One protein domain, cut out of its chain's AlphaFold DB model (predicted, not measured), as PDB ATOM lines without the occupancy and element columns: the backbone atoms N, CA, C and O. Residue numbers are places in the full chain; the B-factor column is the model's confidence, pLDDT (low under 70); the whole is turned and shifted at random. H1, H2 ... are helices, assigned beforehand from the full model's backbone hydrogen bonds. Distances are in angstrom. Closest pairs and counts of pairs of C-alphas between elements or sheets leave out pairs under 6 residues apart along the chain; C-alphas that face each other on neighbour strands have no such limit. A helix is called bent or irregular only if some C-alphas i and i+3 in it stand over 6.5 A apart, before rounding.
ATOM      1  N   LYS A 484     186.411 282.703 267.059       91.75
ATOM      2  CA  LYS A 484     186.026 281.539 266.259       91.75
ATOM      3  C   LYS A 484     184.516 281.498 266.053       91.75
ATOM      4  O   LYS A 484     183.747 281.889 266.934       91.75
ATOM      5  N   GLN A 485     184.088 280.969 264.908       90.50
ATOM      6  CA  GLN A 485     182.666 280.829 264.593       90.50
ATOM      7  C   GLN A 485     181.936 279.967 265.634       90.50
ATOM      8  O   GLN A 485     180.847 280.340 266.055       90.50
ATOM      9  N   GLU A 486     182.556 278.878 266.100       90.25
ATOM     10  CA  GLU A 486     182.009 277.985 267.137       90.25
ATOM     11  C   GLU A 486     181.765 278.719 268.466       90.25
ATOM     12  O   GLU A 486     180.679 278.634 269.041       90.25
ATOM     13  N   ASP A 487     182.738 279.517 268.921       91.44
ATOM     14  CA  ASP A 487     182.626 280.296 270.157       91.44
ATOM     15  C   ASP A 487     181.488 281.321 270.064       91.44
ATOM     16  O   ASP A 487     180.698 281.481 270.997       91.44
ATOM     17  N   LEU A 488     181.371 282.000 268.920       90.56
ATOM     18  CA  LEU A 488     180.290 282.949 268.660       90.56
ATOM     19  C   LEU A 488     178.930 282.247 268.554       90.56
ATOM     20  O   LEU A 488     177.953 282.754 269.103       90.56
ATOM     21  N   GLN A 489     178.867 281.080 267.911       89.81
ATOM     22  CA  GLN A 489     177.650 280.276 267.790       89.81
ATOM     23  C   GLN A 489     177.150 279.810 269.168       89.81
ATOM     24  O   GLN A 489     175.956 279.914 269.459       89.81
ATOM     25  N   SER A 490     178.070 279.451 270.072       89.06
ATOM     26  CA  SER A 490     177.756 279.068 271.457       89.06
ATOM     27  C   SER A 490     177.034 280.162 272.256       89.06
ATOM     28  O   SER A 490     176.450 279.886 273.303       89.06
ATOM     29  N   ILE A 491     177.075 281.425 271.814       88.62
ATOM     30  CA  ILE A 491     176.335 282.522 272.449       88.62
ATOM     31  C   ILE A 491     174.835 282.379 272.156       88.62
ATOM     32  O   ILE A 491     174.021 282.650 273.042       88.62
ATOM     33  N   TRP A 492     174.461 281.938 270.953       83.00
ATOM     34  CA  TRP A 492     173.072 281.885 270.479       83.00
ATOM     35  C   TRP A 492     172.322 280.637 270.941       83.00
ATOM     36  O   TRP A 492     171.130 280.713 271.220       83.00
ATOM     37  N   GLU A 493     173.024 279.517 271.106       82.50
ATOM     38  CA  GLU A 493     172.456 278.215 271.503       82.50
ATOM     39  C   GLU A 493     172.019 278.151 272.979       82.50
ATOM     40  O   GLU A 493     171.505 277.145 273.474       82.50
ATOM     41  N   ARG A 494     172.223 279.237 273.725       76.06
ATOM     42  CA  ARG A 494     171.978 279.290 275.166       76.06
ATOM     43  C   ARG A 494     170.499 279.386 275.480       76.06
ATOM     44  O   ARG A 494     169.738 280.089 274.822       76.06
ATOM     45  N   LYS A 495     170.119 278.792 276.613       69.81
ATOM     46  CA  LYS A 495     168.737 278.775 277.121       69.81
ATOM     47  C   LYS A 495     168.098 280.167 277.234       69.81
ATOM     48  O   LYS A 495     166.885 280.289 277.120       69.81
ATOM     49  N   GLN A 496     168.890 281.202 277.509       68.88
ATOM     50  CA  GLN A 496     168.409 282.577 277.649       68.88
ATOM     51  C   GLN A 496     167.988 283.203 276.305       68.88
ATOM     52  O   GLN A 496     167.221 284.165 276.322       68.88
ATOM     53  N   GLY A 497     168.441 282.649 275.173       71.25
ATOM     54  CA  GLY A 497     168.133 283.121 273.823       71.25
ATOM     55  C   GLY A 497     168.586 284.557 273.549       71.25
ATOM     56  O   GLY A 497     169.298 285.178 274.341       71.25
ATOM     57  N   PHE A 498     168.166 285.100 272.408       80.69
ATOM     58  CA  PHE A 498     168.363 286.503 272.051       80.69
ATOM     59  C   PHE A 498     167.057 287.284 272.218       80.69
ATOM     60  O   PHE A 498     166.012 286.883 271.705       80.69
ATOM     61  N   SER A 499     167.108 288.428 272.905       83.38
ATOM     62  CA  SER A 499     165.947 289.301 273.086       83.38
ATOM     63  C   SER A 499     166.068 290.604 272.300       83.38
ATOM     64  O   SER A 499     167.142 291.194 272.206       83.38
ATOM     65  N   LEU A 500     164.938 291.113 271.798       80.75
ATOM     66  CA  LEU A 500     164.836 292.495 271.308       80.75
ATOM     67  C   LEU A 500     164.717 293.515 272.459       80.75
ATOM     68  O   LEU A 500     164.933 294.718 272.265       80.75
ATOM     69  N   LEU A 501     164.402 293.051 273.672       75.44
ATOM     70  CA  LEU A 501     164.276 293.880 274.867       75.44
ATOM     71  C   LEU A 501     165.647 294.171 275.473       75.44
ATOM     72  O   LEU A 501     166.080 293.523 276.416       75.44
ATOM     73  N   THR A 502     166.312 295.230 275.018       69.62
ATOM     74  CA  THR A 502     167.617 295.583 275.615       69.62
ATOM     75  C   THR A 502     167.524 295.997 277.103       69.62
ATOM     76  O   THR A 502     168.523 295.990 277.817       69.62
ATOM     77  N   THR A 503     166.344 296.434 277.575       67.50
ATOM     78  CA  THR A 503     166.067 296.878 278.957       67.50
ATOM     79  C   THR A 503     164.564 296.788 279.246       67.50
ATOM     80  O   THR A 503     163.792 297.264 278.421       67.50
ATOM     81  N   ASN A 504     164.155 296.308 280.421       69.31
ATOM     82  CA  ASN A 504     162.747 296.231 280.879       69.31
ATOM     83  C   ASN A 504     162.516 296.882 282.271       69.31
ATOM     84  O   ASN A 504     161.407 296.867 282.798       69.31
ATOM     85  N   ALA A 505     163.569 297.433 282.887       69.19
ATOM     86  CA  ALA A 505     163.534 298.034 284.216       69.19
ATOM     87  C   ALA A 505     164.054 299.480 284.166       69.19
ATOM     88  O   ALA A 505     164.968 299.795 283.391       69.19
ATOM     89  N   PRO A 506     163.498 300.393 284.979       71.81
ATOM     90  CA  PRO A 506     163.926 301.782 284.985       71.81
ATOM     91  C   PRO A 506     165.288 301.931 285.694       71.81
ATOM     92  O   PRO A 506     165.657 301.136 286.553       71.81
ATOM     93  N   PHE A 507     166.052 302.975 285.342       72.69
ATOM     94  CA  PHE A 507     167.357 303.320 285.952       72.69
ATOM     95  C   PHE A 507     168.467 302.267 285.812       72.69
ATOM     96  O   PHE A 507     169.470 302.320 286.525       72.69
ATOM     97  N   VAL A 508     168.339 301.359 284.846       81.38
ATOM     98  CA  VAL A 508     169.415 300.448 284.454       81.38
ATOM     99  C   VAL A 508     170.634 301.250 283.965       81.38
ATOM    100  O   VAL A 508     170.489 302.160 283.139       81.38
ATOM    101  N   PRO A 509     171.852 300.942 284.446       87.50
ATOM    102  CA  PRO A 509     173.057 301.613 283.987       87.50
ATOM    103  C   PRO A 509     173.391 301.220 282.544       87.50
ATOM    104  O   PRO A 509     173.184 300.088 282.108       87.50
ATOM    105  N   SER A 510     173.942 302.165 281.780       88.56
ATOM    106  CA  SER A 510     174.410 301.867 280.426       88.56
ATOM    107  C   SER A 510     175.615 300.931 280.461       88.56
ATOM    108  O   SER A 510     176.438 301.012 281.375       88.56
ATOM    109  N   PHE A 511     175.780 300.114 279.418       91.19
ATOM    110  CA  PHE A 511     176.928 299.215 279.306       91.19
ATOM    111  C   PHE A 511     178.257 299.963 279.453       91.19
ATOM    112  O   PHE A 511     179.099 299.569 280.249       91.19
ATOM    113  N   LYS A 512     178.412 301.118 278.784       91.12
ATOM    114  CA  LYS A 512     179.615 301.963 278.906       91.12
ATOM    115  C   LYS A 512     179.939 302.295 280.362       91.12
ATOM    116  O   LYS A 512     181.102 302.319 280.749       91.12
ATOM    117  N   ARG A 513     178.911 302.571 281.166       90.88
ATOM    118  CA  ARG A 513     179.068 302.886 282.584       90.88
ATOM    119  C   ARG A 513     179.411 301.648 283.403       90.88
ATOM    120  O   ARG A 513     180.322 301.744 284.218       90.88
ATOM    121  N   VAL A 514     178.707 300.534 283.194       92.62
ATOM    122  CA  VAL A 514     178.982 299.249 283.862       92.62
ATOM    123  C   VAL A 514     180.407 298.804 283.570       92.62
ATOM    124  O   VAL A 514     181.154 298.553 284.503       92.62
ATOM    125  N   PHE A 515     180.817 298.811 282.304       92.75
ATOM    126  CA  PHE A 515     182.137 298.370 281.876       92.75
ATOM    127  C   PHE A 515     183.254 299.266 282.427       92.75
ATOM    128  O   PHE A 515     184.158 298.785 283.103       92.75
ATOM    129  N   ALA A 516     183.152 300.590 282.243       90.31
ATOM    130  CA  ALA A 516     184.172 301.517 282.733       90.31
ATOM    131  C   ALA A 516     184.263 301.539 284.268       90.31
ATOM    132  O   ALA A 516     185.353 301.576 284.828       90.31
ATOM    133  N   LYS A 517     183.124 301.498 284.975       90.88
ATOM    134  CA  LYS A 517     183.135 301.453 286.444       90.88
ATOM    135  C   LYS A 517     183.522 300.086 286.986       90.88
ATOM    136  O   LYS A 517     184.143 300.041 288.040       90.88
ATOM    137  N   GLY A 518     183.182 299.005 286.293       91.56
ATOM    138  CA  GLY A 518     183.656 297.660 286.598       91.56
ATOM    139  C   GLY A 518     185.178 297.615 286.564       91.56
ATOM    140  O   GLY A 518     185.785 297.197 287.546       91.56
ATOM    141  N   HIS A 519     185.778 298.190 285.517       91.62
ATOM    142  CA  HIS A 519     187.228 298.323 285.402       91.62
ATOM    143  C   HIS A 519     187.829 299.144 286.545       91.62
ATOM    144  O   HIS A 519     188.782 298.695 287.181       91.62
ATOM    145  N   ASP A 520     187.235 300.299 286.875       88.88
ATOM    146  CA  ASP A 520     187.665 301.108 288.025       88.88
ATOM    147  C   ASP A 520     187.652 300.291 289.335       88.88
ATOM    148  O   ASP A 520     188.538 300.459 290.170       88.88
ATOM    149  N   TYR A 521     186.645 299.433 289.554       89.38
ATOM    150  CA  TYR A 521     186.559 298.599 290.760       89.38
ATOM    151  C   TYR A 521     187.556 297.437 290.747       89.38
ATOM    152  O   TYR A 521     188.158 297.181 291.786       89.38
ATOM    153  N   GLN A 522     187.748 296.771 289.607       90.75
ATOM    154  CA  GLN A 522     188.659 295.632 289.469       90.75
ATOM    155  C   GLN A 522     190.132 296.051 289.564       90.75
ATOM    156  O   GLN A 522     190.928 295.389 290.223       90.75
ATOM    157  N   THR A 523     190.499 297.185 288.961       85.31
ATOM    158  CA  THR A 523     191.884 297.699 288.954       85.31
ATOM    159  C   THR A 523     192.205 298.620 290.134       85.31
ATOM    160  O   THR A 523     193.344 299.072 290.308       85.31
ATOM    161  N   SER A 524     191.213 298.909 290.981       79.56
ATOM    162  CA  SER A 524     191.376 299.754 292.161       79.56
ATOM    163  C   SER A 524     192.466 299.216 293.089       79.56
ATOM    164  O   SER A 524     192.394 298.107 293.613       79.56
ATOM    165  N   ARG A 525     193.433 300.073 293.437       66.81
ATOM    166  CA  ARG A 525     194.449 299.768 294.465       66.81
ATOM    167  C   ARG A 525     193.872 299.689 295.886       66.81
ATOM    168  O   ARG A 525     194.573 299.301 296.821       66.81
ATOM    169  N   ASN A 526     192.616 300.095 296.089       65.56
ATOM    170  CA  ASN A 526     191.966 300.073 297.394       65.56
ATOM    171  C   ASN A 526     191.411 298.675 297.711       65.56
ATOM    172  O   ASN A 526     190.214 298.436 297.578       65.56
ATOM    173  N   ARG A 527     192.278 297.794 298.225       62.78
ATOM    174  CA  ARG A 527     191.927 296.428 298.665       62.78
ATOM    175  C   ARG A 527     190.875 296.358 299.788       62.78
ATOM    176  O   ARG A 527     190.455 295.275 300.161       62.78
ATOM    177  N   ARG A 528     190.448 297.492 300.368       65.44
ATOM    178  CA  ARG A 528     189.444 297.529 301.454       65.44
ATOM    179  C   ARG A 528     187.994 297.461 300.958       65.44
ATOM    180  O   ARG A 528     187.088 297.391 301.784       65.44
ATOM    181  N   TYR A 529     187.759 297.567 299.650       77.38
ATOM    182  CA  TYR A 529     186.429 297.466 299.046       77.38
ATOM    183  C   TYR A 529     186.531 296.711 297.721       77.38
ATOM    184  O   TYR A 529     186.679 297.329 296.668       77.38
ATOM    185  N   ASP A 530     186.491 295.385 297.808       85.19
ATOM    186  CA  ASP A 530     186.673 294.472 296.684       85.19
ATOM    187  C   ASP A 530     185.339 293.817 296.297       85.19
ATOM    188  O   ASP A 530     184.656 293.229 297.135       85.19
ATOM    189  N   LEU A 531     184.954 293.957 295.026       86.31
ATOM    190  CA  LEU A 531     183.756 293.329 294.464       86.31
ATOM    191  C   LEU A 531     184.032 291.909 293.929       86.31
ATOM    192  O   LEU A 531     183.098 291.260 293.453       86.31
ATOM    193  N   ALA A 532     185.280 291.434 294.020       87.31
ATOM    194  CA  ALA A 532     185.759 290.162 293.492       87.31
ATOM    195  C   ALA A 532     185.380 290.005 292.011       87.31
ATOM    196  O   ALA A 532     184.592 289.126 291.664       87.31
ATOM    197  N   LEU A 533     185.842 290.940 291.174       90.56
ATOM    198  CA  LEU A 533     185.542 290.999 289.739       90.56
ATOM    199  C   LEU A 533     186.687 290.408 288.922       90.56
ATOM    200  O   LEU A 533     187.848 290.542 289.306       90.56
ATOM    201  N   THR A 534     186.356 289.824 287.773       89.25
ATOM    202  CA  THR A 534     187.337 289.217 286.861       89.25
ATOM    203  C   THR A 534     187.229 289.735 285.426       89.25
ATOM    204  O   THR A 534     188.247 289.810 284.747       89.25
ATOM    205  N   ILE A 535     186.051 290.185 284.979       89.25
ATOM    206  CA  ILE A 535     185.781 290.419 283.547       89.25
ATOM    207  C   ILE A 535     186.176 291.797 282.971       89.25
ATOM    208  O   ILE A 535     186.066 292.014 281.762       89.25
ATOM    209  N   PHE A 536     186.578 292.757 283.806       89.88
ATOM    210  CA  PHE A 536     186.777 294.174 283.452       89.88
ATOM    211  C   PHE A 536     188.253 294.617 283.503       89.88
ATOM    212  O   PHE A 536     188.577 295.717 283.949       89.88
ATOM    213  N   ASP A 537     189.174 293.768 283.077       83.25
ATOM    214  CA  ASP A 537     190.630 293.954 283.172       83.25
ATOM    215  C   ASP A 537     191.222 295.137 282.370       83.25
ATOM    216  O   ASP A 537     192.164 295.761 282.854       83.25
ATOM    217  N   CYS A 538     190.674 295.512 281.204       82.69
ATOM    218  CA  CYS A 538     191.273 296.531 280.322       82.69
ATOM    219  C   CYS A 538     190.294 297.605 279.788       82.69
ATOM    220  O   CYS A 538     189.091 297.377 279.651       82.69
ATOM    221  N   LEU A 539     190.824 298.788 279.435       83.12
ATOM    222  CA  LEU A 539     190.108 299.886 278.758       83.12
ATOM    223  C   LEU A 539     190.983 300.541 277.673       83.12
ATOM    224  O   LEU A 539     191.556 301.611 277.885       83.12
ATOM    225  N   GLU A 540     191.058 299.930 276.490       82.62
ATOM    226  CA  GLU A 540     191.949 300.374 275.404       82.62
ATOM    227  C   GLU A 540     191.180 300.666 274.109       82.62
ATOM    228  O   GLU A 540     191.345 300.014 273.087       82.62
ATOM    229  N   TYR A 541     190.321 301.693 274.142       77.81
ATOM    230  CA  TYR A 541     189.409 302.057 273.041       77.81
ATOM    231  C   TYR A 541     190.065 302.294 271.664       77.81
ATOM    232  O   TYR A 541     189.346 302.305 270.665       77.81
ATOM    233  N   GLY A 542     191.382 302.520 271.607       72.12
ATOM    234  CA  GLY A 542     192.120 302.704 270.354       72.12
ATOM    235  C   GLY A 542     192.395 301.400 269.600       72.12
ATOM    236  O   GLY A 542     192.486 301.419 268.376       72.12
ATOM    237  N   GLU A 543     192.463 300.266 270.295       83.19
ATOM    238  CA  GLU A 543     192.842 298.986 269.694       83.19
ATOM    239  C   GLU A 543     191.639 298.280 269.052       83.19
ATOM    240  O   GLU A 543     190.540 298.253 269.609       83.19
ATOM    241  N   GLU A 544     191.828 297.688 267.871       85.25
ATOM    242  CA  GLU A 544     190.761 296.970 267.151       85.25
ATOM    243  C   GLU A 544     190.246 295.757 267.921       85.25
ATOM    244  O   GLU A 544     189.035 295.640 268.126       85.25
ATOM    245  N   LYS A 545     191.152 294.930 268.457       89.88
ATOM    246  CA  LYS A 545     190.799 293.773 269.294       89.88
ATOM    247  C   LYS A 545     189.926 294.164 270.492       89.88
ATOM    248  O   LYS A 545     188.945 293.493 270.811       89.88
ATOM    249  N   PHE A 546     190.226 295.300 271.131       90.25
ATOM    250  CA  PHE A 546     189.438 295.795 272.256       90.25
ATOM    251  C   PHE A 546     188.080 296.331 271.797       90.25
ATOM    252  O   PHE A 546     187.080 296.108 272.477       90.25
ATOM    253  N   ARG A 547     188.006 297.010 270.644       89.88
ATOM    254  CA  ARG A 547     186.728 297.459 270.064       89.88
ATOM    255  C   ARG A 547     185.801 296.277 269.764       89.88
ATOM    256  O   ARG A 547     184.630 296.347 270.139       89.88
ATOM    257  N   ALA A 548     186.334 295.194 269.197       91.81
ATOM    258  CA  ALA A 548     185.610 293.944 268.967       91.81
ATOM    259  C   ALA A 548     185.109 293.327 270.286       91.81
ATOM    260  O   ALA A 548     183.904 293.137 270.463       91.81
ATOM    261  N   ARG A 549     186.001 293.121 271.269       93.31
ATOM    262  CA  ARG A 549     185.633 292.651 272.621       93.31
ATOM    263  C   ARG A 549     184.546 293.512 273.264       93.31
ATOM    264  O   ARG A 549     183.557 292.994 273.783       93.31
ATOM    265  N   TYR A 550     184.715 294.831 273.241       93.25
ATOM    266  CA  TYR A 550     183.776 295.774 273.840       93.25
ATOM    267  C   TYR A 550     182.401 295.698 273.167       93.25
ATOM    268  O   TYR A 550     181.383 295.753 273.858       93.25
ATOM    269  N   PHE A 551     182.350 295.556 271.839       92.00
ATOM    270  CA  PHE A 551     181.097 295.398 271.105       92.00
ATOM    271  C   PHE A 551     180.398 294.072 271.424       92.00
ATOM    272  O   PHE A 551     179.216 294.090 271.767       92.00
ATOM    273  N   LEU A 552     181.120 292.948 271.389       92.81
ATOM    274  CA  LEU A 552     180.556 291.631 271.695       92.81
ATOM    275  C   LEU A 552     180.021 291.576 273.135       92.81
ATOM    276  O   LEU A 552     178.870 291.213 273.369       92.81
ATOM    277  N   THR A 553     180.803 292.073 274.097       93.44
ATOM    278  CA  THR A 553     180.382 292.163 275.505       93.44
ATOM    279  C   THR A 553     179.150 293.063 275.672       93.44
ATOM    280  O   THR A 553     178.248 292.759 276.455       93.44
ATOM    281  N   LYS A 554     179.071 294.173 274.921       92.19
ATOM    282  CA  LYS A 554     177.900 295.066 274.910       92.19
ATOM    283  C   LYS A 554     176.651 294.347 274.402       92.19
ATOM    284  O   LYS A 554     175.568 294.583 274.939       92.19
ATOM    285  N   LEU A 555     176.791 293.525 273.366       88.88
ATOM    286  CA  LEU A 555     175.691 292.771 272.776       88.88
ATOM    287  C   LEU A 555     175.139 291.747 273.775       88.88
ATOM    288  O   LEU A 555     173.943 291.773 274.054       88.88
ATOM    289  N   VAL A 556     176.017 290.955 274.398       91.31
ATOM    290  CA  VAL A 556     175.662 290.002 275.467       91.31
ATOM    291  C   VAL A 556     174.983 290.711 276.640       91.31
ATOM    292  O   VAL A 556     173.935 290.267 277.116       91.31
ATOM    293  N   TYR A 557     175.537 291.849 277.079       92.31
ATOM    294  CA  TYR A 557     174.953 292.640 278.160       92.31
ATOM    295  C   TYR A 557     173.495 292.996 277.862       92.31
ATOM    296  O   TYR A 557     172.621 292.717 278.676       92.31
ATOM    297  N   TYR A 558     173.217 293.597 276.703       87.75
ATOM    298  CA  TYR A 558     171.874 294.086 276.393       87.75
ATOM    299  C   TYR A 558     170.891 292.990 275.978       87.75
ATOM    300  O   TYR A 558     169.738 293.070 276.378       87.75
ATOM    301  N   GLN A 559     171.314 291.997 275.198       85.44
ATOM    302  CA  GLN A 559     170.382 291.073 274.537       85.44
ATOM    303  C   GLN A 559     170.178 289.753 275.279       85.44
ATOM    304  O   GLN A 559     169.217 289.052 274.978       85.44
ATOM    305  N   GLN A 560     171.037 289.435 276.256       88.25
ATOM    306  CA  GLN A 560     170.934 288.209 277.057       88.25
ATOM    307  C   GLN A 560     170.891 288.512 278.554       88.25
ATOM    308  O   GLN A 560     169.901 288.220 279.227       88.25
ATOM    309  N   PHE A 561     171.937 289.162 279.080       91.12
ATOM    310  CA  PHE A 561     172.048 289.426 280.516       91.12
ATOM    311  C   PHE A 561     170.920 290.325 281.022       91.12
ATOM    312  O   PHE A 561     170.297 290.010 282.030       91.12
ATOM    313  N   MET A 562     170.653 291.439 280.340       88.81
ATOM    314  CA  MET A 562     169.663 292.419 280.777       88.81
ATOM    315  C   MET A 562     168.247 291.831 280.897       88.81
ATOM    316  O   MET A 562     167.696 291.955 281.992       88.81
ATOM    317  N   PRO A 563     167.658 291.184 279.867       84.00
ATOM    318  CA  PRO A 563     166.349 290.530 279.971       84.00
ATOM    319  C   PRO A 563     166.261 289.520 281.119       84.00
ATOM    320  O   PRO A 563     165.273 289.496 281.851       84.00
ATOM    321  N   TRP A 564     167.310 288.716 281.305       87.31
ATOM    322  CA  TRP A 564     167.359 287.694 282.348       87.31
ATOM    323  C   TRP A 564     167.495 288.303 283.753       87.31
ATOM    324  O   TRP A 564     166.666 288.063 284.625       87.31
ATOM    325  N   PHE A 565     168.492 289.156 283.981       90.19
ATOM    326  CA  PHE A 565     168.847 289.665 285.312       90.19
ATOM    327  C   PHE A 565     167.771 290.561 285.941       90.19
ATOM    328  O   PHE A 565     167.730 290.777 287.149       90.19
ATOM    329  N   THR A 566     166.905 291.122 285.112       84.56
ATOM    330  CA  THR A 566     165.813 292.010 285.524       84.56
ATOM    331  C   THR A 566     164.473 291.295 285.695       84.56
ATOM    332  O   THR A 566     163.536 291.887 286.232       84.56
ATOM    333  N   THR A 567     164.380 290.034 285.268       80.44
ATOM    334  CA  THR A 567     163.216 289.163 285.484       80.44
ATOM    335  C   THR A 567     163.487 288.116 286.565       80.44
ATOM    336  O   THR A 567     162.575 287.754 287.305       80.44
ATOM    337  N   ASP A 568     164.740 287.687 286.729       82.38
ATOM    338  CA  ASP A 568     165.170 286.736 287.752       82.38
ATOM    339  C   ASP A 568     165.370 287.413 289.124       82.38
ATOM    340  O   ASP A 568     166.396 288.044 289.409       82.38
ATOM    341  N   SER A 569     164.387 287.248 290.016       83.81
ATOM    342  CA  SER A 569     164.456 287.750 291.397       83.81
ATOM    343  C   SER A 569     165.603 287.149 292.214       83.81
ATOM    344  O   SER A 569     166.074 287.791 293.155       83.81
ATOM    345  N   SER A 570     166.064 285.933 291.909       88.44
ATOM    346  CA  SER A 570     167.104 285.266 292.694       88.44
ATOM    347  C   SER A 570     168.476 285.861 292.398       88.44
ATOM    348  O   SER A 570     169.144 286.340 293.320       88.44
ATOM    349  N   ALA A 571     168.858 285.908 291.119       89.38
ATOM    350  CA  ALA A 571     170.154 286.427 290.686       89.38
ATOM    351  C   ALA A 571     170.330 287.908 291.060       89.38
ATOM    352  O   ALA A 571     171.369 288.311 291.597       89.38
ATOM    353  N   PHE A 572     169.287 288.718 290.847       91.81
ATOM    354  CA  PHE A 572     169.300 290.132 291.212       91.81
ATOM    355  C   PHE A 572     169.480 290.338 292.720       91.81
ATOM    356  O   PHE A 572     170.333 291.118 293.157       91.81
ATOM    357  N   ARG A 573     168.700 289.613 293.532       92.19
ATOM    358  CA  ARG A 573     168.759 289.696 294.996       92.19
ATOM    359  C   ARG A 573     170.113 289.259 295.534       92.19
ATOM    360  O   ARG A 573     170.627 289.893 296.452       92.19
ATOM    361  N   GLU A 574     170.708 288.211 294.973       92.69
ATOM    362  CA  GLU A 574     172.032 287.743 295.381       92.69
ATOM    363  C   GLU A 574     173.103 288.821 295.154       92.69
ATOM    364  O   GLU A 574     173.881 289.130 296.063       92.69
ATOM    365  N   ALA A 575     173.107 289.457 293.978       93.25
ATOM    366  CA  ALA A 575     174.018 290.560 293.677       93.25
ATOM    367  C   ALA A 575     173.783 291.772 294.598       93.25
ATOM    368  O   ALA A 575     174.737 292.343 295.133       93.25
ATOM    369  N   ALA A 576     172.521 292.145 294.837       92.25
ATOM    370  CA  ALA A 576     172.165 293.245 295.732       92.25
ATOM    371  C   ALA A 576     172.621 292.992 297.177       92.25
ATOM    372  O   ALA A 576     173.252 293.856 297.795       92.25
ATOM    373  N   ASN A 577     172.366 291.792 297.697       90.62
ATOM    374  CA  ASN A 577     172.742 291.410 299.053       90.62
ATOM    375  C   ASN A 577     174.262 291.339 299.224       90.62
ATOM    376  O   ASN A 577     174.769 291.802 300.245       90.62
ATOM    377  N   PHE A 578     174.999 290.861 298.215       92.75
ATOM    378  CA  PHE A 578     176.463 290.893 298.223       92.75
ATOM    379  C   PHE A 578     176.999 292.325 298.374       92.75
ATOM    380  O   PHE A 578     177.839 292.599 299.234       92.75
ATOM    381  N   VAL A 579     176.470 293.271 297.592       92.00
ATOM    382  CA  VAL A 579     176.884 294.683 297.651       92.00
ATOM    383  C   VAL A 579     176.539 295.319 299.003       92.00
ATOM    384  O   VAL A 579     177.351 296.056 299.576       92.00
ATOM    385  N   LEU A 580     175.350 295.037 299.546       90.06
ATOM    386  CA  LEU A 580     174.942 295.531 300.864       90.06
ATOM    387  C   LEU A 580     175.826 294.957 301.978       90.06
ATOM    388  O   LEU A 580     176.279 295.717 302.839       90.06
ATOM    389  N   TYR A 581     176.117 293.656 301.934       89.19
ATOM    390  CA  TYR A 581     177.015 292.976 302.866       89.19
ATOM    391  C   TYR A 581     178.421 293.589 302.833       89.19
ATOM    392  O   TYR A 581     178.943 293.993 303.875       89.19
ATOM    393  N   LEU A 582     179.003 293.773 301.643       88.06
ATOM    394  CA  LEU A 582     180.325 294.384 301.481       88.06
ATOM    395  C   LEU A 582     180.378 295.803 302.072       88.06
ATOM    396  O   LEU A 582     181.325 296.173 302.770       88.06
ATOM    397  N   ASN A 583     179.340 296.615 301.848       85.56
ATOM    398  CA  ASN A 583     179.265 297.951 302.437       85.56
ATOM    399  C   ASN A 583     179.057 297.920 303.963       85.56
ATOM    400  O   ASN A 583     179.581 298.800 304.651       85.56
ATOM    401  N   LYS A 584     178.313 296.942 304.501       82.56
ATOM    402  CA  LYS A 584     178.110 296.768 305.950       82.56
ATOM    403  C   LYS A 584     179.404 296.358 306.663       82.56
ATOM    404  O   LYS A 584     179.650 296.881 307.748       82.56
ATOM    405  N   ASN A 585     180.243 295.523 306.055       81.25
ATOM    406  CA  ASN A 585     181.415 294.925 306.714       81.25
ATOM    407  C   ASN A 585     182.745 295.667 306.503       81.25
ATOM    408  O   ASN A 585     183.785 295.227 306.986       81.25
ATOM    409  N   ARG A 586     182.743 296.821 305.828       78.12
ATOM    410  CA  ARG A 586     183.962 297.633 305.683       78.12
ATOM    411  C   ARG A 586     184.377 298.295 307.006       78.12
ATOM    412  O   ARG A 586     183.535 298.852 307.708       78.12
ATOM    413  N   GLN A 587     185.684 298.349 307.273       66.56
ATOM    414  CA  GLN A 587     186.287 298.935 308.489       66.56
ATOM    415  C   GLN A 587     186.197 300.480 308.605       66.56
ATOM    416  O   GLN A 587     186.833 301.068 309.471       66.56
ATOM    417  N   GLN A 588     185.470 301.177 307.723       66.88
ATOM    418  CA  GLN A 588     185.327 302.643 307.773       66.88
ATOM    419  C   GLN A 588     184.044 303.060 308.510       66.88
ATOM    420  O   GLN A 588     182.969 302.561 308.177       66.88
ATOM    421  N   ASP A 589     184.147 304.051 309.408       54.78
ATOM    422  CA  ASP A 589     183.026 304.584 310.211       54.78
ATOM    423  C   ASP A 589     181.866 305.131 309.364       54.78
ATOM    424  O   ASP A 589     180.693 304.975 309.699       54.78
ATOM    425  N   ALA A 590     182.170 305.758 308.224       69.44
ATOM    426  CA  ALA A 590     181.154 306.266 307.310       69.44
ATOM    427  C   ALA A 590     180.770 305.186 306.291       69.44
ATOM    428  O   ALA A 590     181.549 304.885 305.383       69.44
ATOM    429  N   LYS A 591     179.559 304.625 306.397       79.00
ATOM    430  CA  LYS A 591     178.985 303.630 305.467       79.00
ATOM    431  C   LYS A 591     177.976 304.298 304.521       79.00
ATOM    432  O   LYS A 591     177.136 305.068 304.964       79.00
ATOM    433  N   ALA A 592     178.069 304.037 303.213       77.19
ATOM    434  CA  ALA A 592     177.332 304.806 302.197       77.19
ATOM    435  C   ALA A 592     175.908 304.278 301.955       77.19
ATOM    436  O   ALA A 592     174.996 305.064 301.714       77.19
ATOM    437  N   PHE A 593     175.713 302.957 302.027       83.25
ATOM    438  CA  PHE A 593     174.431 302.299 301.733       83.25
ATOM    439  C   PHE A 593     173.613 301.956 302.986       83.25
ATOM    440  O   PHE A 593     172.785 301.056 302.956       83.25
ATOM    441  N   THR A 594     173.822 302.653 304.107       73.31
ATOM    442  CA  THR A 594     173.088 302.384 305.364       73.31
ATOM    443  C   THR A 594     171.582 302.607 305.239       73.31
ATOM    444  O   THR A 594     170.799 301.980 305.944       73.31
ATOM    445  N   ASN A 595     171.173 303.498 304.336       71.56
ATOM    446  CA  ASN A 595     169.776 303.890 304.160       71.56
ATOM    447  C   ASN A 595     169.058 303.101 303.051       71.56
ATOM    448  O   ASN A 595     167.923 303.429 302.723       71.56
ATOM    449  N   ILE A 596     169.701 302.082 302.480       81.62
ATOM    450  CA  ILE A 596     169.128 301.232 301.432       81.62
ATOM    451  C   ILE A 596     168.604 299.949 302.094       81.62
ATOM    452  O   ILE A 596     169.313 299.356 302.906       81.62
ATOM    453  N   ARG A 597     167.348 299.551 301.831       83.81
ATOM    454  CA  ARG A 597     166.805 298.273 302.347       83.81
ATOM    455  C   ARG A 597     167.275 297.083 301.508       83.81
ATOM    456  O   ARG A 597     167.640 297.255 300.351       83.81
ATOM    457  N   GLU A 598     167.210 295.891 302.084       85.50
ATOM    458  CA  GLU A 598     167.416 294.633 301.356       85.50
ATOM    459  C   GLU A 598     166.242 294.340 300.405       85.50
ATOM    460  O   GLU A 598     165.148 294.898 300.563       85.50
ATOM    461  N   VAL A 599     166.503 293.508 299.393       85.44
ATOM    462  CA  VAL A 599     165.494 293.042 298.426       85.44
ATOM    463  C   VAL A 599     164.699 291.903 299.067       85.44
ATOM    464  O   VAL A 599     165.292 290.963 299.607       85.44
ATOM    465  N   GLU A 600     163.370 291.969 299.019       84.88
ATOM    466  CA  GLU A 600     162.516 290.937 299.618       84.88
ATOM    467  C   GLU A 600     162.536 289.637 298.792       84.88
ATOM    468  O   GLU A 600     162.873 289.632 297.609       84.88
ATOM    469  N   LYS A 601     162.192 288.492 299.403       81.12
ATOM    470  CA  LYS A 601     162.350 287.164 298.768       81.12
ATOM    471  C   LYS A 601     161.544 286.988 297.472       81.12
ATOM    472  O   LYS A 601     162.031 286.306 296.578       81.12
ATOM    473  N   ASN A 602     160.365 287.602 297.384       82.81
ATOM    474  CA  ASN A 602     159.445 287.488 296.245       82.81
ATOM    475  C   ASN A 602     159.282 288.814 295.484       82.81
ATOM    476  O   ASN A 602     158.369 288.957 294.677       82.81
ATOM    477  N   GLU A 603     160.125 289.805 295.772       84.38
ATOM    478  CA  GLU A 603     160.071 291.093 295.093       84.38
ATOM    479  C   GLU A 603     160.726 290.985 293.713       84.38
ATOM    480  O   GLU A 603     161.818 290.424 293.559       84.38
ATOM    481  N   LEU A 604     160.055 291.512 292.689       84.25
ATOM    482  CA  LEU A 604     160.605 291.549 291.340       84.25
ATOM    483  C   LEU A 604     161.697 292.627 291.254       84.25
ATOM    484  O   LEU A 604     161.535 293.706 291.837       84.25
ATOM    485  N   PRO A 605     162.776 292.417 290.473       86.38
ATOM    486  CA  PRO A 605     163.822 293.425 290.305       86.38
ATOM    487  C   PRO A 605     163.270 294.789 289.875       86.38
ATOM    488  O   PRO A 605     163.702 295.824 290.379       86.38
ATOM    489  N   ARG A 606     162.257 294.805 288.997       79.75
ATOM    490  CA  ARG A 606     161.590 296.035 288.539       79.75
ATOM    491  C   ARG A 606     160.949 296.842 289.675       79.75
ATOM    492  O   ARG A 606     161.023 298.074 289.663       79.75
ATOM    493  N   ASP A 607     160.359 296.172 290.662       80.81
ATOM    494  CA  ASP A 607     159.653 296.815 291.774       80.81
ATOM    495  C   ASP A 607     160.675 297.422 292.742       80.81
ATOM    496  O   ASP A 607     160.575 298.594 293.123       80.81
ATOM    497  N   TYR A 608     161.752 296.681 293.015       85.12
ATOM    498  CA  TYR A 608     162.871 297.180 293.806       85.12
ATOM    499  C   TYR A 608     163.579 298.368 293.131       85.12
ATOM    500  O   TYR A 608     163.900 299.369 293.779       85.12
ATOM    501  N   MET A 609     163.788 298.310 291.813       82.94
ATOM    502  CA  MET A 609     164.350 299.422 291.035       82.94
ATOM    503  C   MET A 609     163.432 300.650 291.046       82.94
ATOM    504  O   MET A 609     163.922 301.778 291.142       82.94
ATOM    505  N   SER A 610     162.113 300.447 291.024       76.19
ATOM    506  CA  SER A 610     161.122 301.521 291.172       76.19
ATOM    507  C   SER A 610     161.193 302.172 292.560       76.19
ATOM    508  O   SER A 610     161.131 303.400 292.673       76.19
ATOM    509  N   TYR A 611     161.426 301.386 293.618       81.62
ATOM    510  CA  TYR A 611     161.745 301.909 294.952       81.62
ATOM    511  C   TYR A 611     163.022 302.765 294.934       81.62
ATOM    512  O   TYR A 611     163.006 303.911 295.393       81.62
ATOM    513  N   VAL A 612     164.119 302.258 294.357       79.88
ATOM    514  CA  VAL A 612     165.390 302.997 294.271       79.88
ATOM    515  C   VAL A 612     165.222 304.307 293.493       79.88
ATOM    516  O   VAL A 612     165.718 305.351 293.925       79.88
ATOM    517  N   GLN A 613     164.471 304.287 292.392       73.44
ATOM    518  CA  GLN A 613     164.088 305.479 291.634       73.44
ATOM    519  C   GLN A 613     163.352 306.500 292.511       73.44
ATOM    520  O   GLN A 613     163.686 307.689 292.484       73.44
ATOM    521  N   GLY A 614     162.368 306.047 293.294       70.62
ATOM    522  CA  GLY A 614     161.643 306.892 294.242       70.62
ATOM    523  C   GLY A 614     162.593 307.599 295.207       70.62
ATOM    524  O   GLY A 614     162.517 308.819 295.373       70.62
ATOM    525  N   GLN A 615     163.560 306.865 295.762       74.62
ATOM    526  CA  GLN A 615     164.562 307.422 296.672       74.62
ATOM    527  C   GLN A 615     165.498 308.429 295.988       74.62
ATOM    528  O   GLN A 615     165.757 309.497 296.544       74.62
ATOM    529  N   ILE A 616     165.962 308.152 294.765       72.75
ATOM    530  CA  ILE A 616     166.788 309.089 293.984       72.75
ATOM    531  C   ILE A 616     166.052 310.420 293.786       72.75
ATOM    532  O   ILE A 616     166.586 311.474 294.138       72.75
ATOM    533  N   ALA A 617     164.806 310.372 293.307       68.00
ATOM    534  CA  ALA A 617     163.991 311.568 293.083       68.00
ATOM    535  C   ALA A 617     163.727 312.338 294.388       68.00
ATOM    536  O   ALA A 617     163.719 313.570 294.426       68.00
ATOM    537  N   ILE A 618     163.539 311.612 295.491       66.88
ATOM    538  CA  ILE A 618     163.400 312.186 296.825       66.88
ATOM    539  C   ILE A 618     164.675 312.946 297.232       66.88
ATOM    540  O   ILE A 618     164.559 314.066 297.748       66.88
ATOM    541  N   HIS A 619     165.858 312.377 296.982       66.31
ATOM    542  CA  HIS A 619     167.157 312.928 297.370       66.31
ATOM    543  C   HIS A 619     167.649 314.088 296.490       66.31
ATOM    544  O   HIS A 619     168.281 314.991 297.032       66.31
ATOM    545  N   GLU A 620     167.335 314.125 295.191       63.72
ATOM    546  CA  GLU A 620     167.718 315.233 294.286       63.72
ATOM    547  C   GLU A 620     167.138 316.596 294.710       63.72
ATOM    548  O   GLU A 620     167.758 317.638 294.515       63.72
ATOM    549  N   ASP A 621     165.972 316.599 295.358       54.62
ATOM    550  CA  ASP A 621     165.353 317.805 295.926       54.62
ATOM    551  C   ASP A 621     166.010 318.273 297.245       54.62
ATOM    552  O   ASP A 621     165.668 319.340 297.773       54.62
ATOM    553  N   ALA A 622     166.889 317.470 297.857       55.38
ATOM    554  CA  ALA A 622     167.492 317.800 299.142       55.38
ATOM    555  C   ALA A 622     168.585 318.868 298.969       55.38
ATOM    556  O   ALA A 622     169.513 318.729 298.189       55.38
ATOM    557  N   THR A 623     168.512 319.941 299.757       47.78
ATOM    558  CA  THR A 623     169.373 321.135 299.636       47.78
ATOM    559  C   THR A 623     170.843 320.946 300.055       47.78
ATOM    560  O   THR A 623     171.528 321.940 300.288       47.78
ATOM    561  N   GLU A 624     171.312 319.716 300.258       50.81
ATOM    562  CA  GLU A 624     172.689 319.416 300.672       50.81
ATOM    563  C   GLU A 624     173.429 318.720 299.528       50.81
ATOM    564  O   GLU A 624     172.860 317.838 298.895       50.81
ATOM    565  N   ASP A 625     174.707 319.064 299.326       45.53
ATOM    566  CA  ASP A 625     175.644 318.417 298.385       45.53
ATOM    567  C   ASP A 625     175.981 316.956 298.784       45.53
ATOM    568  O   ASP A 625     177.095 316.475 298.577       45.53
ATOM    569  N   THR A 626     175.058 316.237 299.431       51.81
ATOM    570  CA  THR A 626     175.226 314.817 299.748       51.81
ATOM    571  C   THR A 626     175.226 314.013 298.447       51.81
ATOM    572  O   THR A 626     174.230 314.067 297.723       51.81
ATOM    573  N   PRO A 627     176.303 313.266 298.133       56.69
ATOM    574  CA  PRO A 627     176.374 312.481 296.908       56.69
ATOM    575  C   PRO A 627     175.228 311.466 296.844       56.69
ATOM    576  O   PRO A 627     174.952 310.779 297.827       56.69
ATOM    577  N   ASN A 628     174.581 311.337 295.685       65.06
ATOM    578  CA  ASN A 628     173.565 310.313 295.470       65.06
ATOM    579  C   ASN A 628     174.211 308.913 295.485       65.06
ATOM    580  O   ASN A 628     174.830 308.477 294.513       65.06
ATOM    581  N   HIS A 629     174.093 308.205 296.610       79.81
ATOM    582  CA  HIS A 629     174.679 306.874 296.780       79.81
ATOM    583  C   HIS A 629     173.861 305.751 296.131       79.81
ATOM    584  O   HIS A 629     174.422 304.685 295.887       79.81
ATOM    585  N   PHE A 630     172.587 305.985 295.798       81.56
ATOM    586  CA  PHE A 630     171.740 304.991 295.130       81.56
ATOM    587  C   PHE A 630     172.235 304.691 293.721       81.56
ATOM    588  O   PHE A 630     172.312 303.539 293.320       81.56
ATOM    589  N   GLU A 631     172.670 305.715 292.990       81.62
ATOM    590  CA  GLU A 631     173.227 305.516 291.655       81.62
ATOM    591  C   GLU A 631     174.512 304.671 291.709       81.62
ATOM    592  O   GLU A 631     174.710 303.755 290.911       81.62
ATOM    593  N   LYS A 632     175.382 304.919 292.700       86.81
ATOM    594  CA  LYS A 632     176.571 304.088 292.942       86.81
ATOM    595  C   LYS A 632     176.188 302.646 293.293       86.81
ATOM    596  O   LYS A 632     176.835 301.735 292.788       86.81
ATOM    597  N   PHE A 633     175.169 302.459 294.128       90.12
ATOM    598  CA  PHE A 633     174.657 301.147 294.515       90.12
ATOM    599  C   PHE A 633     174.156 300.356 293.303       90.12
ATOM    600  O   PHE A 633     174.665 299.269 293.055       90.12
ATOM    601  N   ILE A 634     173.282 300.947 292.479       89.69
ATOM    602  CA  ILE A 634     172.792 300.324 291.241       89.69
ATOM    603  C   ILE A 634     173.946 299.908 290.331       89.69
ATOM    604  O   ILE A 634     173.992 298.764 289.895       89.69
ATOM    605  N   ASN A 635     174.929 300.786 290.097       90.88
ATOM    606  CA  ASN A 635     176.082 300.409 289.276       90.88
ATOM    607  C   ASN A 635     176.781 299.153 289.813       90.88
ATOM    608  O   ASN A 635     177.123 298.280 289.030       90.88
ATOM    609  N   GLN A 636     176.976 299.039 291.127       93.12
ATOM    610  CA  GLN A 636     177.655 297.884 291.718       93.12
ATOM    611  C   GLN A 636     176.843 296.590 291.614       93.12
ATOM    612  O   GLN A 636     177.444 295.546 291.374       93.12
ATOM    613  N   ILE A 637     175.509 296.650 291.743       94.19
ATOM    614  CA  ILE A 637     174.635 295.482 291.536       94.19
ATOM    615  C   ILE A 637     174.816 294.946 290.120       94.19
ATOM    616  O   ILE A 637     175.095 293.765 289.948       94.19
ATOM    617  N   PHE A 638     174.696 295.814 289.116       94.25
ATOM    618  CA  PHE A 638     174.783 295.406 287.713       94.25
ATOM    619  C   PHE A 638     176.197 294.964 287.327       94.25
ATOM    620  O   PHE A 638     176.340 293.992 286.599       94.25
ATOM    621  N   ILE A 639     177.239 295.615 287.855       95.81
ATOM    622  CA  ILE A 639     178.632 295.183 287.663       95.81
ATOM    623  C   ILE A 639     178.834 293.773 288.223       95.81
ATOM    624  O   ILE A 639     179.365 292.917 287.521       95.81
ATOM    625  N   LYS A 640     178.390 293.511 289.462       95.81
ATOM    626  CA  LYS A 640     178.588 292.196 290.078       95.81
ATOM    627  C   LYS A 640     177.704 291.115 289.458       95.81
ATOM    628  O   LYS A 640     178.161 289.991 289.279       95.81
ATOM    629  N   GLY A 641     176.457 291.452 289.138       95.12
ATOM    630  CA  GLY A 641     175.536 290.556 288.445       95.12
ATOM    631  C   GLY A 641     176.076 290.149 287.078       95.12
ATOM    632  O   GLY A 641     176.076 288.965 286.760       95.12
ATOM    633  N   PHE A 642     176.606 291.105 286.310       95.44
ATOM    634  CA  PHE A 642     177.157 290.829 284.985       95.44
ATOM    635  C   PHE A 642     178.447 290.002 285.044       95.44
ATOM    636  O   PHE A 642     178.585 289.046 284.291       95.44
ATOM    637  N   ASP A 643     179.349 290.298 285.984       95.38
ATOM    638  CA  ASP A 643     180.547 289.486 286.253       95.38
ATOM    639  C   ASP A 643     180.190 288.024 286.561       95.38
ATOM    640  O   ASP A 643     180.686 287.114 285.902       95.38
ATOM    641  N   LYS A 644     179.245 287.796 287.483       94.25
ATOM    642  CA  LYS A 644     178.759 286.444 287.794       94.25
ATOM    643  C   LYS A 644     178.113 285.761 286.594       94.25
ATOM    644  O   LYS A 644     178.349 284.577 286.389       94.25
ATOM    645  N   TYR A 645     177.312 286.489 285.818       93.38
ATOM    646  CA  TYR A 645     176.650 285.947 284.636       93.38
ATOM    647  C   TYR A 645     177.653 285.460 283.590       93.38
ATOM    648  O   TYR A 645     177.509 284.349 283.090       93.38
ATOM    649  N   MET A 646     178.681 286.259 283.297       93.19
ATOM    650  CA  MET A 646     179.705 285.913 282.309       93.19
ATOM    651  C   MET A 646     180.476 284.649 282.707       93.19
ATOM    652  O   MET A 646     180.756 283.820 281.849       93.19
ATOM    653  N   ILE A 647     180.774 284.480 284.001       91.81
ATOM    654  CA  ILE A 647     181.462 283.290 284.528       91.81
ATOM    655  C   ILE A 647     180.536 282.073 284.526       91.81
ATOM    656  O   ILE A 647     180.896 281.039 283.988       91.81
ATOM    657  N   ALA A 648     179.337 282.194 285.104       90.38
ATOM    658  CA  ALA A 648     178.382 281.086 285.200       90.38
ATOM    659  C   ALA A 648     177.862 280.616 283.832       90.38
ATOM    660  O   ALA A 648     177.287 279.539 283.725       90.38
ATOM    661  N   SER A 649     178.044 281.450 282.810       88.44
ATOM    662  CA  SER A 649     177.721 281.140 281.427       88.44
ATOM    663  C   SER A 649     178.971 280.779 280.615       88.44
ATOM    664  O   SER A 649     178.867 280.731 279.408       88.44
ATOM    665  N   ASP A 650     180.162 280.561 281.169       88.94
ATOM    666  CA  ASP A 650     181.357 280.219 280.365       88.94
ATOM    667  C   ASP A 650     181.652 281.209 279.206       88.94
ATOM    668  O   ASP A 650     182.238 280.858 278.188       88.94
ATOM    669  N   LEU A 651     181.258 282.481 279.344       91.94
ATOM    670  CA  LEU A 651     181.486 283.547 278.351       91.94
ATOM    671  C   LEU A 651     182.823 284.270 278.577       91.94
ATOM    672  O   LEU A 651     183.072 285.356 278.049       91.94
ATOM    673  N   VAL A 652     183.693 283.687 279.402       90.38
ATOM    674  CA  VAL A 652     184.993 284.252 279.783       90.38
ATOM    675  C   VAL A 652     185.931 284.361 278.577       90.38
ATOM    676  O   VAL A 652     186.747 285.280 278.553       90.38
ATOM    677  N   PHE A 653     185.756 283.524 277.544       91.62
ATOM    678  CA  PHE A 653     186.539 283.575 276.300       91.62
ATOM    679  C   PHE A 653     186.485 284.950 275.609       91.62
ATOM    680  O   PHE A 653     187.462 285.368 274.996       91.62
ATOM    681  N   ILE A 654     185.398 285.717 275.789       92.50
ATOM    682  CA  ILE A 654     185.243 287.082 275.251       92.50
ATOM    683  C   ILE A 654     186.345 288.030 275.771       92.50
ATOM    684  O   ILE A 654     186.585 289.098 275.214       92.50
ATOM    685  N   GLN A 655     187.040 287.681 276.856       90.19
ATOM    686  CA  GLN A 655     188.137 288.494 277.382       90.19
ATOM    687  C   GLN A 655     189.415 288.423 276.543       90.19
ATOM    688  O   GLN A 655     190.194 289.382 276.579       90.19
ATOM    689  N   SER A 656     189.580 287.352 275.765       88.06
ATOM    690  CA  SER A 656     190.794 287.013 275.024       88.06
ATOM    691  C   SER A 656     190.540 287.022 273.509       88.06
ATOM    692  O   SER A 656     190.470 285.958 272.904       88.06
ATOM    693  N   PRO A 657     190.366 288.201 272.876       90.38
ATOM    694  CA  PRO A 657     190.261 288.287 271.422       90.38
ATOM    695  C   PRO A 657     191.583 287.884 270.759       90.38
ATOM    696  O   PRO A 657     192.629 288.467 271.063       90.38
ATOM    697  N   GLU A 658     191.521 286.963 269.802       89.88
ATOM    698  CA  GLU A 658     192.671 286.466 269.040       89.88
ATOM    699  C   GLU A 658     192.417 286.671 267.551       89.88
ATOM    700  O   GLU A 658     191.371 286.269 267.049       89.88
ATOM    701  N   ASN A 659     193.345 287.312 266.832       89.38
ATOM    702  CA  ASN A 659     193.184 287.506 265.391       89.38
ATOM    703  C   ASN A 659     193.138 286.139 264.695       89.38
ATOM    704  O   ASN A 659     194.067 285.352 264.840       89.38
TER     705      ASN A 659
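AT A GLANCE: This is residues 484 to 659 of the 1062 residues of an uncharacterized protein of Listeria booriae (UniProt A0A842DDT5). One long helix, H6, runs through the middle; H4 crosses it on one side, while H2 and H3 pack on the opposite side, each at a wide angle. H5 and H6 form a helical hairpin; of the link between them, residues 621 to 626 stick out at one end, and the small helices H1 and H7 sit by H3 toward the other end. The printed part has 176 residues, with seven named helices, H1 to H7 in order along the chain, and no named strand, so the class is all helix, with 100 residues in helices. Three long links run round this core. The whole is compact, with a radius of gyration of the C-alphas of 16.9 A, and spans 53 by 36 by 27 A.

IN THESE COORDINATES: The longest helix is H3, residues 544 to 565, 29.4 A from first to last C-alpha, beginning at C-alpha 544 at (190.761, 296.970, 267.151). It has a kink of 34 degrees near residue 558, and is neither bent nor irregular, but only just: C-alphas 559 and 562 are 6.4 A apart. H6 covers residues 629 to 648 and is 28.5 A long, from C-alpha 629 at (174.679, 306.874, 296.780) to C-alpha 648 at (178.382, 281.086, 285.200). H4 is residues 569 to 585, 24.0 A, and H5 is residues 605 to 620, 22.5 A. H2 is residues 511 to 522, 15.9 A. H1 is residues 485 to 492, 11.3 A. H7 is residues 651 to 655, 8.3 A, and is neither bent nor irregular, but only just: C-alphas 651 and 654 are 6.0 A apart.

HOW THE PARTS SIT: H6 is the hub, touching four other helices, and the helix packing is mostly crossed, with one of six pairs at a shallow tilt. Residues 557 to 565 of H3 touch residues 641 to 645 of H6, about perpendicular at 80 degrees; the closest C-alphas are those of Phe 561 and Phe 642, 6.9 A apart. H2 touches H6 about perpendicular at 86 degrees, with the C-alphas of Val 514 and Ile 639 closest at 5.6 A. H4 touches H6 at a steep tilt of 59 degrees, opposite ways, and the C-alphas of Ala 576 and Ile 637 are closest at 5.4 A. H5 and H6 form a hairpin at a shallow tilt of 27 degrees, opposite ways, with the C-alphas of Ile 616 and Phe 630 closest at 6.5 A. H2 and H3 only just touch, with 3 pairs of C-alphas within 8 A, the closest those of Phe 511 and Lys 554, 6.1 A apart. H4 and H5 also only just touch, with 3 such pairs, the closest those of Ser 569 and Pro 605, 5.8 A apart. H3 touches H7, where the C-alphas of Arg 549 and Ile 654 are closest at 6.2 A. H1 touches no helix; it and H3 are near each other, with 5 pairs of C-alphas within 10 A. Among the pairs that stay apart are H1 and H6, and H2 and H4. Every O i to N i+4 pair is within hydrogen-bond range in H2, H4, H5 and H6; in H3 it is 15 of 18, in H1 2 of 4, and in H7 0 of 1, where 2 of 2 O i to N i+3 pairs are within range.

THE WHOLE: The C-alphas farthest apart are those of Glu 486 and Thr 623, at 55.5 A, while those of Lys 484 and Asn 659 are 9.4 A apart. The printed part has no cut. The links H1 to H2, H2 to H3 and H4 to H5 are long. The mean pLDDT of the printed part is 83.0, and 26 residues are under 70, among them residues 617 to 628.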